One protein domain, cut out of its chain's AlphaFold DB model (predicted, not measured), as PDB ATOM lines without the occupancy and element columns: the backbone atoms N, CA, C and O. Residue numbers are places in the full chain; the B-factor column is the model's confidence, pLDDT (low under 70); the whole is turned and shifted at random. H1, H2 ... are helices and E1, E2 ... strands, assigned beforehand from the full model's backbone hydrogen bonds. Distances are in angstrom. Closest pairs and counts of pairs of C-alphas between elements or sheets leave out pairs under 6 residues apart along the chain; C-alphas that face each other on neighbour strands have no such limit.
ATOM      1  N   PRO A   7      98.920   1.568 270.150       84.94
ATOM      2  CA  PRO A   7      99.348   1.262 268.782       84.94
ATOM      3  C   PRO A   7     100.621   0.407 268.725       84.94
ATOM      4  O   PRO A   7     100.764  -0.429 267.840       84.94
ATOM      5  N   MET A   8     101.550   0.572 269.672       83.06
ATOM      6  CA  MET A   8     102.750  -0.271 269.739       83.06
ATOM      7  C   MET A   8     102.411  -1.697 270.174       83.06
ATOM      8  O   MET A   8     103.021  -2.647 269.694       83.06
ATOM      9  N   LEU A   9     101.421  -1.852 271.055       83.50
ATOM     10  CA  LEU A   9     100.930  -3.159 271.473       83.50
ATOM     11  C   LEU A   9     100.367  -3.940 270.278       83.50
ATOM     12  O   LEU A   9     100.721  -5.104 270.101       83.50
ATOM     13  N   GLN A  10      99.580  -3.281 269.422       85.94
ATOM     14  CA  GLN A  10      99.031  -3.899 268.214       85.94
ATOM     15  C   GLN A  10     100.135  -4.413 267.282       85.94
ATOM     16  O   GLN A  10     100.125  -5.578 266.899       85.94
ATOM     17  N   VAL A  11     101.150  -3.585 267.014       86.44
ATOM     18  CA  VAL A  11     102.298  -3.976 266.177       86.44
ATOM     19  C   VAL A  11     103.040  -5.183 266.761       86.44
ATOM     20  O   VAL A  11     103.453  -6.068 266.015       86.44
ATOM     21  N   ALA A  12     103.206  -5.248 268.087       85.00
ATOM     22  CA  ALA A  12     103.809  -6.416 268.730       85.00
ATOM     23  C   ALA A  12     102.957  -7.680 268.537       85.00
ATOM     24  O   ALA A  12     103.508  -8.739 268.244       85.00
ATOM     25  N   HIS A  13     101.633  -7.585 268.692       84.38
ATOM     26  CA  HIS A  13     100.734  -8.727 268.503       84.38
ATOM     27  C   HIS A  13     100.715  -9.227 267.058       84.38
ATOM     28  O   HIS A  13     100.764 -10.440 266.841       84.38
ATOM     29  N   ASP A  14     100.689  -8.317 266.085       88.31
ATOM     30  CA  ASP A  14     100.680  -8.669 264.666       88.31
ATOM     31  C   ASP A  14     101.970  -9.407 264.270       88.31
ATOM     32  O   ASP A  14     101.915 -10.444 263.602       88.31
ATOM     33  N   GLU A  15     103.129  -8.941 264.752       86.56
ATOM     34  CA  GLU A  15     104.411  -9.598 264.479       86.56
ATOM     35  C   GLU A  15     104.507 -10.976 265.154       86.56
ATOM     36  O   GLU A  15     104.941 -11.943 264.528       86.56
ATOM     37  N   VAL A  16     104.039 -11.108 266.400       84.94
ATOM     38  CA  VAL A  16     103.985 -12.407 267.098       84.94
ATOM     39  C   VAL A  16     103.092 -13.394 266.345       84.94
ATOM     40  O   VAL A  16     103.476 -14.547 266.149       84.94
ATOM     41  N   LYS A  17     101.922 -12.953 265.868       87.06
ATOM     42  CA  LYS A  17     101.009 -13.797 265.084       87.06
ATOM     43  C   LYS A  17     101.657 -14.273 263.784       87.06
ATOM     44  O   LYS A  17     101.506 -15.437 263.416       87.06
ATOM     45  N   LYS A  18     102.406 -13.397 263.113       87.56
ATOM     46  CA  LYS A  18     103.165 -13.747 261.910       87.56
ATOM     47  C   LYS A  18     104.262 -14.773 262.205       87.56
ATOM     48  O   LYS A  18     104.341 -15.779 261.510       87.56
ATOM     49  N   MET A  19     105.057 -14.569 263.256       84.69
ATOM     50  CA  MET A  19     106.122 -15.508 263.633       84.69
ATOM     51  C   MET A  19     105.579 -16.882 264.058       84.69
ATOM     52  O   MET A  19     106.227 -17.894 263.797       84.69
ATOM     53  N   LEU A  20     104.392 -16.930 264.679       85.25
ATOM     54  CA  LEU A  20     103.684 -18.185 264.962       85.25
ATOM     55  C   LEU A  20     103.257 -18.892 263.670       85.25
ATOM     56  O   LEU A  20     103.441 -20.098 263.548       85.25
ATOM     57  N   ALA A  21     102.713 -18.149 262.700       87.25
ATOM     58  CA  ALA A  21     102.302 -18.705 261.411       87.25
ATOM     59  C   ALA A  21     103.494 -19.222 260.583       87.25
ATOM     60  O   ALA A  21     103.377 -20.239 259.907       87.25
ATOM     61  N   GLU A  22     104.645 -18.551 260.665       85.06
ATOM     62  CA  GLU A  22     105.900 -18.974 260.028       85.06
ATOM     63  C   GLU A  22     106.608 -20.118 260.786       85.06
ATOM     64  O   GLU A  22     107.602 -20.652 260.296       85.06
ATOM     65  N   GLY A  23     106.123 -20.507 261.973       81.81
ATOM     66  CA  GLY A  23     106.725 -21.564 262.794       81.81
ATOM     67  C   GLY A  23     108.072 -21.186 263.424       81.81
ATOM     68  O   GLY A  23     108.811 -22.059 263.876       81.81
ATOM     69  N   VAL A  24     108.405 -19.890 263.460       82.31
ATOM     70  CA  VAL A  24     109.651 -19.371 264.052       82.31
ATOM     71  C   VAL A  24     109.596 -19.419 265.582       82.31
ATOM     72  O   VAL A  24     110.623 -19.607 266.238       82.31
ATOM     73  N   ILE A  25     108.401 -19.248 266.155       80.88
ATOM     74  CA  ILE A  25     108.157 -19.280 267.601       80.88
ATOM     75  C   ILE A  25     107.048 -20.273 267.948       80.88
ATOM     76  O   ILE A  25     106.175 -20.556 267.132       80.88
ATOM     77  N   GLU A  26     107.062 -20.761 269.187       79.62
ATOM     78  CA  GLU A  26     106.042 -21.650 269.745       79.62
ATOM     79  C   GLU A  26     105.580 -21.137 271.121       79.62
ATOM     80  O   GLU A  26     106.384 -20.552 271.860       79.62
ATOM     81  N   PRO A  27     104.304 -21.342 271.501       76.00
ATOM     82  CA  PRO A  27     103.853 -21.078 272.859       76.00
ATOM     83  C   PRO A  27     104.638 -21.936 273.854       76.00
ATOM     84  O   PRO A  27     104.792 -23.142 273.675       76.00
ATOM     85  N   SER A  28     105.121 -21.324 274.929       72.81
ATOM     86  CA  SER A  28     105.833 -22.026 275.999       72.81
ATOM     87  C   SER A  28     105.359 -21.533 277.364       72.81
ATOM     88  O   SER A  28     104.829 -20.433 277.478       72.81
ATOM     89  N   ALA A  29     105.535 -22.353 278.403       70.44
ATOM     90  CA  ALA A  29     105.075 -22.079 279.771       70.44
ATOM     91  C   ALA A  29     106.250 -21.956 280.755       70.44
ATOM     92  O   ALA A  29     106.296 -22.621 281.791       70.44
ATOM     93  N   SER A  30     107.259 -21.162 280.406       70.44
ATOM     94  CA  SER A  30     108.495 -21.103 281.179       70.44
ATOM     95  C   SER A  30     108.547 -19.974 282.191       70.44
ATOM     96  O   SER A  30     107.810 -18.994 282.129       70.44
ATOM     97  N   SER A  31     109.458 -20.117 283.151       75.56
ATOM     98  CA  SER A  31     109.711 -19.109 284.178       75.56
ATOM     99  C   SER A  31     110.479 -17.888 283.659       75.56
ATOM    100  O   SER A  31     110.608 -16.907 284.386       75.56
ATOM    101  N   TRP A  32     111.006 -17.945 282.432       74.25
ATOM    102  CA  TRP A  32     111.817 -16.893 281.828       74.25
ATOM    103  C   TRP A  32     111.000 -16.112 280.803       74.25
ATOM    104  O   TRP A  32     110.413 -16.686 279.892       74.25
ATOM    105  N   SER A  33     110.983 -14.787 280.935       75.69
ATOM    106  CA  SER A  33     110.319 -13.895 279.988       75.69
ATOM    107  C   SER A  33     111.151 -12.635 279.794       75.69
ATOM    108  O   SER A  33     111.633 -12.046 280.761       75.69
ATOM    109  N   SER A  34     111.324 -12.239 278.536       79.62
ATOM    110  CA  SER A  34     112.010 -11.010 278.139       79.62
ATOM    111  C   SER A  34     111.011 -10.089 277.443       79.62
ATOM    112  O   SER A  34     110.157 -10.544 276.684       79.62
ATOM    113  N   ALA A  35     111.082  -8.787 277.721       80.12
ATOM    114  CA  ALA A  35     110.132  -7.832 277.161       80.12
ATOM    115  C   ALA A  35     110.459  -7.525 275.686       80.12
ATOM    116  O   ALA A  35     111.630  -7.280 275.372       80.12
ATOM    117  N   PRO A  36     109.452  -7.469 274.790       82.69
ATOM    118  CA  PRO A  36     109.663  -6.964 273.448       82.69
ATOM    119  C   PRO A  36     109.874  -5.445 273.470       82.69
ATOM    120  O   PRO A  36     109.327  -4.705 274.292       82.69
ATOM    121  N   VAL A  37     110.693  -4.987 272.536       85.25
ATOM    122  CA  VAL A  37     111.063  -3.603 272.287       85.25
ATOM    123  C   VAL A  37     110.857  -3.357 270.803       85.25
ATOM    124  O   VAL A  37     111.476  -4.002 269.960       85.25
ATOM    125  N   ILE A  38     109.982  -2.409 270.488       86.19
ATOM    126  CA  ILE A  38     109.755  -1.977 269.113       86.19
ATOM    127  C   ILE A  38     110.631  -0.764 268.845       86.19
ATOM    128  O   ILE A  38     110.519   0.255 269.530       86.19
ATOM    129  N   VAL A  39     111.494  -0.878 267.843       87.94
ATOM    130  CA  VAL A  39     112.379   0.202 267.400       87.94
ATOM    131  C   VAL A  39     111.967   0.628 266.000       87.94
ATOM    132  O   VAL A  39     111.845  -0.211 265.112       87.94
ATOM    133  N   LYS A  40     111.778   1.930 265.778       88.94
ATOM    134  CA  LYS A  40     111.574   2.462 264.427       88.94
ATOM    135  C   LYS A  40     112.903   2.458 263.680       88.94
ATOM    136  O   LYS A  40     113.891   3.002 264.170       88.94
ATOM    137  N   LYS A  41     112.936   1.834 262.510       88.12
ATOM    138  CA  LYS A  41     114.058   1.949 261.579       88.12
ATOM    139  C   LYS A  41     114.002   3.294 260.847       88.12
ATOM    140  O   LYS A  41     112.960   3.943 260.793       88.12
ATOM    141  N   ALA A  42     115.124   3.668 260.234       88.19
ATOM    142  CA  ALA A  42     115.220   4.858 259.387       88.19
ATOM    143  C   ALA A  42     114.294   4.801 258.155       88.19
ATOM    144  O   ALA A  42     113.855   5.837 257.680       88.19
ATOM    145  N   ASP A  43     113.956   3.597 257.680       88.00
ATOM    146  CA  ASP A  43     113.008   3.358 256.580       88.00
ATOM    147  C   ASP A  43     111.526   3.506 256.997       88.00
ATOM    148  O   ASP A  43     110.629   3.290 256.189       88.00
ATOM    149  N   GLY A  44     111.251   3.843 258.264       84.25
ATOM    150  CA  GLY A  44     109.900   3.958 258.816       84.25
ATOM    151  C   GLY A  44     109.272   2.629 259.254       84.25
ATOM    152  O   GLY A  44     108.227   2.645 259.906       84.25
ATOM    153  N   SER A  45     109.905   1.485 258.971       86.12
ATOM    154  CA  SER A  45     109.430   0.175 259.427       86.12
ATOM    155  C   SER A  45     109.722  -0.058 260.913       86.12
ATOM    156  O   SER A  45     110.692   0.449 261.482       86.12
ATOM    157  N   ASN A  46     108.882  -0.863 261.561       86.94
ATOM    158  CA  ASN A  46     109.082  -1.266 262.948       86.94
ATOM    159  C   ASN A  46     109.957  -2.523 263.013       86.94
ATOM    160  O   ASN A  46     109.759  -3.482 262.270       86.94
ATOM    161  N   ARG A  47     110.938  -2.524 263.915       86.19
ATOM    162  CA  ARG A  47     111.804  -3.666 264.209       86.19
ATOM    163  C   ARG A  47     111.364  -4.255 265.549       86.19
ATOM    164  O   ARG A  47     111.459  -3.579 266.573       86.19
ATOM    165  N   PHE A  48     110.864  -5.487 265.524       86.25
ATOM    166  CA  PHE A  48     110.519  -6.240 266.726       86.25
ATOM    167  C   PHE A  48     111.791  -6.862 267.305       86.25
ATOM    168  O   PHE A  48     112.418  -7.722 266.686       86.25
ATOM    169  N   CYS A  49     112.216  -6.379 268.469       85.25
ATOM    170  CA  CYS A  49     113.407  -6.857 269.161       85.25
ATOM    171  C   CYS A  49     113.026  -7.372 270.545       85.25
ATOM    172  O   CYS A  49     112.132  -6.832 271.183       85.25
ATOM    173  N   ILE A  50     113.722  -8.389 271.039       84.19
ATOM    174  CA  ILE A  50     113.539  -8.882 272.405       84.19
ATOM    175  C   ILE A  50     114.762  -8.464 273.214       84.19
ATOM    176  O   ILE A  50     115.901  -8.620 272.767       84.19
ATOM    177  N   ASP A  51     114.530  -7.890 274.392       84.25
ATOM    178  CA  ASP A  51     115.611  -7.457 275.272       84.25
ATOM    179  C   ASP A  51     116.226  -8.649 276.018       84.25
ATOM    180  O   ASP A  51     115.812  -8.999 277.121       84.25
ATOM    181  N   TYR A  52     117.240  -9.264 275.410       84.38
ATOM    182  CA  TYR A  52     117.972 -10.394 275.985       84.38
ATOM    183  C   TYR A  52     119.125  -9.985 276.911       84.38
ATOM    184  O   TYR A  52     119.988 -10.810 277.201       84.38
ATOM    185  N   ARG A  53     119.206  -8.735 277.391       86.56
ATOM    186  CA  ARG A  53     120.361  -8.289 278.196       86.56
ATOM    187  C   ARG A  53     120.580  -9.126 279.453       86.56
ATOM    188  O   ARG A  53     121.722  -9.469 279.746       86.56
ATOM    189  N   ASP A  54     119.519  -9.475 280.174       85.12
ATOM    190  CA  ASP A  54     119.640 -10.274 281.400       85.12
ATOM    191  C   ASP A  54     119.918 -11.749 281.102       85.12
ATOM    192  O   ASP A  54     120.753 -12.367 281.760       85.12
ATOM    193  N   LEU A  55     119.325 -12.279 280.030       84.19
ATOM    194  CA  LEU A  55     119.649 -13.610 279.522       84.19
ATOM    195  C   LEU A  55     121.128 -13.718 279.107       84.19
ATOM    196  O   LEU A  55     121.814 -14.685 279.441       84.19
ATOM    197  N   ASN A  56     121.647 -12.717 278.400       86.75
ATOM    198  CA  ASN A  56     123.018 -12.711 277.896       86.75
ATOM    199  C   ASN A  56     124.062 -12.657 279.024       86.75
ATOM    200  O   ASN A  56     125.202 -13.057 278.803       86.75
ATOM    201  N   LYS A  57     123.695 -12.186 280.227       88.31
ATOM    202  CA  LYS A  57     124.575 -12.207 281.412       88.31
ATOM    203  C   LYS A  57     124.709 -13.604 282.015       88.31
ATOM    204  O   LYS A  57     125.787 -13.951 282.483       88.31
ATOM    205  N   VAL A  58     123.628 -14.388 282.018       88.12
ATOM    206  CA  VAL A  58     123.621 -15.754 282.576       88.12
ATOM    207  C   VAL A  58     124.074 -16.809 281.564       88.12
ATOM    208  O   VAL A  58     124.463 -17.912 281.942       88.12
ATOM    209  N   THR A  59     124.040 -16.481 280.271       85.06
ATOM    210  CA  THR A  59     124.440 -17.393 279.197       85.06
ATOM    211  C   THR A  59     125.961 -17.506 279.115       85.06
ATOM    212  O   THR A  59     126.676 -16.503 279.060       85.06
ATOM    213  N   LYS A  60     126.476 -18.741 279.056       86.94
ATOM    214  CA  LYS A  60     127.898 -18.995 278.795       86.94
ATOM    215  C   LYS A  60     128.246 -18.490 277.395       86.94
ATOM    216  O   LYS A  60     127.684 -18.965 276.411       86.94
ATOM    217  N   LYS A  61     129.182 -17.545 277.312       83.69
ATOM    218  CA  LYS A  61     129.683 -17.029 276.035       83.69
ATOM    219  C   LYS A  61     130.465 -18.130 275.324       83.69
ATOM    220  O   LYS A  61     131.471 -18.602 275.851       83.69
ATOM    221  N   ASP A  62     129.989 -18.525 274.151       81.94
ATOM    222  CA  ASP A  62     130.716 -19.401 273.240       81.94
ATOM    223  C   ASP A  62     131.431 -18.528 272.204       81.94
ATOM    224  O   ASP A  62     130.800 -17.934 271.327       81.94
ATOM    225  N   ALA A  63     132.740 -18.353 272.377       80.12
ATOM    226  CA  ALA A  63     133.561 -17.557 271.478       80.12
ATOM    227  C   ALA A  63     134.091 -18.459 270.361       80.12
ATOM    228  O   ALA A  63     135.217 -18.951 270.425       80.12
ATOM    229  N   TYR A  64     133.268 -18.683 269.336       82.31
ATOM    230  CA  TYR A  64     133.747 -19.330 268.121       82.31
ATOM    231  C   TYR A  64     134.755 -18.403 267.420       82.31
ATOM    232  O   TYR A  64     134.471 -17.207 267.279       82.31
ATOM    233  N   PRO A  65     135.927 -18.903 266.987       84.56
ATOM    234  CA  PRO A  65     136.948 -18.059 266.383       84.56
ATOM    235  C   PRO A  65     136.435 -17.480 265.061       84.56
ATOM    236  O   PRO A  65     136.292 -18.184 264.060       84.56
ATOM    237  N   VAL A  66     136.168 -16.175 265.054       84.50
ATOM    238  CA  VAL A  66     135.934 -15.427 263.818       84.50
ATOM    239  C   VAL A  66     137.280 -15.309 263.108       84.50
ATOM    240  O   VAL A  66     138.268 -14.886 263.707       84.50
ATOM    241  N   GLN A  67     137.340 -15.736 261.847       83.06
ATOM    242  CA  GLN A  67     138.572 -15.648 261.063       83.06
ATOM    243  C   GLN A  67     138.990 -14.181 260.911       83.06
ATOM    244  O   GLN A  67     138.140 -13.309 260.732       83.06
ATOM    245  N   ASN A  68     140.301 -13.916 260.959       89.38
ATOM    246  CA  ASN A  68     140.810 -12.575 260.689       89.38
ATOM    247  C   ASN A  68     140.405 -12.143 259.268       89.38
ATOM    248  O   ASN A  68     140.519 -12.928 258.322       89.38
ATOM    249  N   ILE A  69     139.959 -10.896 259.133       90.25
ATOM    250  CA  ILE A  69     139.517 -10.299 257.871       90.25
ATOM    251  C   ILE A  69     140.636 -10.391 256.826       90.25
ATOM    252  O   ILE A  69     140.368 -10.809 255.702       90.25
ATOM    253  N   ASP A  70     141.888 -10.119 257.206       92.81
ATOM    254  CA  ASP A  70     143.035 -10.202 256.288       92.81
ATOM    255  C   ASP A  70     143.207 -11.613 255.711       92.81
ATOM    256  O   ASP A  70     143.378 -11.793 254.507       92.81
ATOM    257  N   ALA A  71     143.054 -12.639 256.554       88.94
ATOM    258  CA  ALA A  71     143.176 -14.033 256.139       88.94
ATOM    259  C   ALA A  71     142.037 -14.472 255.201       88.94
ATOM    260  O   ALA A  71     142.241 -15.318 254.328       88.94
ATOM    261  N   ILE A  72     140.833 -13.915 255.374       90.06
ATOM    262  CA  ILE A  72     139.714 -14.131 254.446       90.06
ATOM    263  C   ILE A  72     140.018 -13.446 253.106       90.06
ATOM    264  O   ILE A  72     139.855 -14.061 252.050       90.06
ATOM    265  N   LEU A  73     140.499 -12.200 253.135       90.75
ATOM    266  CA  LEU A  73     140.805 -11.420 251.934       90.75
ATOM    267  C   LEU A  73     141.942 -12.036 251.113       90.75
ATOM    268  O   LEU A  73     141.828 -12.104 249.891       90.75
ATOM    269  N   ASP A  74     142.993 -12.551 251.747       91.19
ATOM    270  CA  ASP A  74     144.094 -13.220 251.043       91.19
ATOM    271  C   ASP A  74     143.641 -14.485 250.306       91.19
ATOM    272  O   ASP A  74     144.100 -14.765 249.194       91.19
ATOM    273  N   LYS A  75     142.685 -15.228 250.878       86.25
ATOM    274  CA  LYS A  75     142.050 -16.363 250.190       86.25
ATOM    275  C   LYS A  75     141.197 -15.894 249.012       86.25
ATOM    276  O   LYS A  75     141.245 -16.513 247.950       86.25
ATOM    277  N   LEU A  76     140.458 -14.795 249.179       88.88
ATOM    278  CA  LEU A  76     139.621 -14.216 248.124       88.88
ATOM    279  C   LEU A  76     140.442 -13.649 246.957       88.88
ATOM    280  O   LEU A  76     140.031 -13.815 245.814       88.88
ATOM    281  N   ARG A  77     141.622 -13.057 247.202       87.44
ATOM    282  CA  ARG A  77     142.507 -12.513 246.145       87.44
ATOM    283  C   ARG A  77     142.910 -13.551 245.096       87.44
ATOM    284  O   ARG A  77     143.202 -13.190 243.962       87.44
ATOM    285  N   ARG A  78     142.958 -14.832 245.472       85.06
ATOM    286  CA  ARG A  78     143.334 -15.938 244.575       85.06
ATOM    287  C   ARG A  78     142.131 -16.523 243.823       85.06
ATOM    288  O   ARG A  78     142.325 -17.384 242.967       85.06
ATOM    289  N   ALA A  79     140.907 -16.095 244.136       87.75
ATOM    290  CA  ALA A  79     139.694 -16.601 243.508       87.75
ATOM    291  C   ALA A  79     139.443 -15.921 242.153       87.75
ATOM    292  O   ALA A  79     139.505 -14.701 242.029       87.75
ATOM    293  N   ARG A  80     139.117 -16.718 241.128       90.81
ATOM    294  CA  ARG A  80     138.787 -16.214 239.781       90.81
ATOM    295  C   ARG A  80     137.367 -15.641 239.691       90.81
ATOM    296  O   ARG A  80     137.114 -14.764 238.875       90.81
ATOM    297  N   TYR A  81     136.461 -16.141 240.528       92.25
ATOM    298  CA  TYR A  81     135.073 -15.701 240.636       92.25
ATOM    299  C   TYR A  81     134.686 -15.654 242.111       92.25
ATOM    300  O   TYR A  81     135.027 -16.563 242.867       92.25
ATOM    301  N   ILE A  82     133.973 -14.602 242.509       91.00
ATOM    302  CA  ILE A  82     133.446 -14.430 243.863       91.00
ATOM    303  C   ILE A  82     131.937 -14.260 243.738       91.00
ATOM    304  O   ILE A  82     131.467 -13.434 242.958       91.00
ATOM    305  N   THR A  83     131.185 -15.036 244.512       92.12
ATOM    306  CA  THR A  83     129.738 -14.879 244.652       92.12
ATOM    307  C   THR A  83     129.412 -14.503 246.088       92.12
ATOM    308  O   THR A  83     130.013 -15.002 247.040       92.12
ATOM    309  N   THR A  84     128.468 -13.585 246.246       91.75
ATOM    310  CA  THR A  84     127.963 -13.137 247.540       91.75
ATOM    311  C   THR A  84     126.539 -13.650 247.701       91.75
ATOM    312  O   THR A  84     125.709 -13.502 246.807       91.75
ATOM    313  N   ILE A  85     126.262 -14.308 248.827       92.81
ATOM    314  CA  ILE A  85     124.943 -14.858 249.150       92.81
ATOM    315  C   ILE A  85     124.502 -14.223 250.462       92.81
ATOM    316  O   ILE A  85     125.186 -14.368 251.473       92.81
ATOM    317  N   ASP A  86     123.365 -13.530 250.441       92.44
ATOM    318  CA  ASP A  86     122.721 -13.012 251.646       92.44
ATOM    319  C   ASP A  86     121.587 -13.950 252.070       92.44
ATOM    320  O   ASP A  86     120.663 -14.234 251.303       92.44
ATOM    321  N   LEU A  87     121.669 -14.466 253.297       89.56
ATOM    322  CA  LEU A  87     120.652 -15.346 253.864       89.56
ATOM    323  C   LEU A  87     119.612 -14.506 254.610       89.56
ATOM    324  O   LEU A  87     119.841 -14.047 255.734       89.56
ATOM    325  N   LYS A  88     118.427 -14.356 254.009       84.00
ATOM    326  CA  LYS A  88     117.310 -13.630 254.622       84.00
ATOM    327  C   LYS A  88     116.942 -14.245 255.973       84.00
ATOM    328  O   LYS A  88     116.529 -15.401 256.047       84.00
ATOM    329  N   SER A  89     117.035 -13.446 257.033       81.75
ATOM    330  CA  SER A  89     116.681 -13.856 258.398       81.75
ATOM    331  C   SER A  89     117.367 -15.158 258.839       81.75
ATOM    332  O   SER A  89     116.739 -16.002 259.476       81.75
ATOM    333  N   ALA A  90     118.656 -15.318 258.517       85.38
ATOM    334  CA  ALA A  90     119.432 -16.538 258.771       85.38
ATOM    335  C   ALA A  90     119.277 -17.108 260.197       85.38
ATOM    336  O   ALA A  90     119.182 -18.318 260.376       85.38
ATOM    337  N   TYR A  91     119.179 -16.242 261.212       83.88
ATOM    338  CA  TYR A  91     118.997 -16.658 262.607       83.88
ATOM    339  C   TYR A  91     117.727 -17.483 262.851       83.88
ATOM    340  O   TYR A  91     117.742 -18.369 263.700       83.88
ATOM    341  N   PHE A  92     116.643 -17.219 262.118       83.81
ATOM    342  CA  PHE A  92     115.374 -17.937 262.277       83.81
ATOM    343  C   PHE A  92     115.341 -19.269 261.527       83.81
ATOM    344  O   PHE A  92     114.473 -20.093 261.789       83.81
ATOM    345  N   GLN A  93     116.298 -19.501 260.627       83.75
ATOM    346  CA  GLN A  93     116.421 -20.768 259.904       83.75
ATOM    347  C   GLN A  93     117.118 -21.845 260.751       83.75
ATOM    348  O   GLN A  93     117.006 -23.033 260.459       83.75
ATOM    349  N   MET A  94     117.838 -21.444 261.805       83.50
ATOM    350  CA  MET A  94     118.583 -22.367 262.656       83.50
ATOM    351  C   MET A  94     117.674 -23.007 263.717       83.50
ATOM    352  O   MET A  94     117.051 -22.291 264.506       83.50
ATOM    353  N   PRO A  95     117.620 -24.350 263.806       81.88
ATOM    354  CA  PRO A  95     116.797 -25.023 264.796       81.88
ATOM    355  C   PRO A  95     117.384 -24.879 266.204       81.88
ATOM    356  O   PRO A  95     118.585 -25.027 266.438       81.88
ATOM    357  N   TRP A  96     116.504 -24.663 267.177       78.88
ATOM    358  CA  TRP A  96     116.872 -24.603 268.587       78.88
ATOM    359  C   TRP A  96     116.937 -26.000 269.210       78.88
ATOM    360  O   TRP A  96     116.075 -26.846 268.969       78.88
ATOM    361  N   LYS A  97     117.911 -26.232 270.099       76.44
ATOM    362  CA  LYS A  97     117.916 -27.430 270.957       76.44
ATOM    363  C   LYS A  97     116.689 -27.399 271.877       76.44
ATOM    364  O   LYS A  97     116.450 -26.386 272.529       76.44
ATOM    365  N   ASN A  98     115.964 -28.515 272.004       65.12
ATOM    366  CA  ASN A  98     114.696 -28.596 272.756       65.12
ATOM    367  C   ASN A  98     114.771 -28.042 274.194       65.12
ATOM    368  O   ASN A  98     113.835 -27.400 274.657       65.12
ATOM    369  N   ARG A  99     115.907 -28.200 274.886       60.44
ATOM    370  CA  ARG A  99     116.107 -27.644 276.239       60.44
ATOM    371  C   ARG A  99     116.108 -26.107 276.266       60.44
ATOM    372  O   ARG A  99     115.613 -25.520 277.222       60.44
ATOM    373  N   ALA A 100     116.629 -25.466 275.218       60.31
ATOM    374  CA  ALA A 100     116.740 -24.011 275.105       60.31
ATOM    375  C   ALA A 100     115.430 -23.340 274.656       60.31
ATOM    376  O   ALA A 100     115.179 -22.200 275.040       60.31
ATOM    377  N   LYS A 101     114.569 -24.057 273.917       57.38
ATOM    378  CA  LYS A 101     113.253 -23.554 273.472       57.38
ATOM    379  C   LYS A 101     112.368 -23.115 274.634       57.38
ATOM    380  O   LYS A 101     111.714 -22.082 274.569       57.38
ATOM    381  N   SER A 102     112.452 -23.842 275.749       48.66
ATOM    382  CA  SER A 102     111.742 -23.481 276.971       48.66
ATOM    383  C   SER A 102     112.141 -22.103 277.507       48.66
ATOM    384  O   SER A 102     111.368 -21.502 278.223       48.66
ATOM    385  N   THR A 103     113.309 -21.538 277.202       49.09
ATOM    386  CA  THR A 103     113.816 -20.379 277.960       49.09
ATOM    387  C   THR A 103     113.383 -19.016 277.396       49.09
ATOM    388  O   THR A 103     113.477 -18.031 278.120       49.09
TER     389      THR A 103
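Overview. This is residues 7 to 103 of the 122 residues of the protein "Reverse transcriptase domain-containing protein" of Trichogramma brassicae (UniProt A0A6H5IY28). A small body with a wide, open loop of chain sticking out of it: residues 56 to 90 stand free, running out from H2 to H3 at the far end and folding back to H4. In the body the two-stranded hairpin E1 and E2 has H1 beside it. The 97 printed residues hold, in chain order, H1, E1, E2, H2, H3, H4 and H5, with E1 and E2 antiparallel; the class is mixed, helices and strands, with 48 residues in named elements, under half. The whole is only just loose, close to extended, with a radius of gyration of the C-alphas of 18.4 A and spans of 51 by 35 by 23 A.

Arrangement. H1, residues 7 to 21, has its closest C-alphas to E2, residues 46 to 50, at Ala 12 and Phe 48, 7.0 A apart. To E1, residues 36 to 40, the closest C-alphas are those of Met 8 and Ile 38, 7.2 A apart. E1 and E2 form a hairpin, antiparallel at 151 degrees, with N 37 and O 49 at 2.7 A and N 47 and O 39 at 2.8 A, within hydrogen-bond range. H2, residues 53 to 58, H3, residues 69 to 77, H4, residues 90 to 93, and H5, residues 98 to 101, touch no helix. Every O i to N i+4 pair is within hydrogen-bond range in H1 and H3, and 1 of 2 in H2; H4 and H5 are too short for such a pair.

Along the chain. H1 begins at C-alpha 7, (99.348, 1.262, 268.782), and is 21.5 A long. E1 measures 13.2 A, E2 12.9 A, H2 9.2 A and H3 12.3 A. H4 and H5 measure 5.3 A each; H5 ends at C-alpha 101, (113.253, -23.554, 273.472).

Size, cuts and confidence. The two C-alphas farthest apart, those of Ser 31 and Arg 80, are 53.1 A apart. The printed part has no cut. The links H1 to E1 and H3 to H4 are long. Residues 98 to 103 have pLDDT under 70; the mean of the printed part is 83.2.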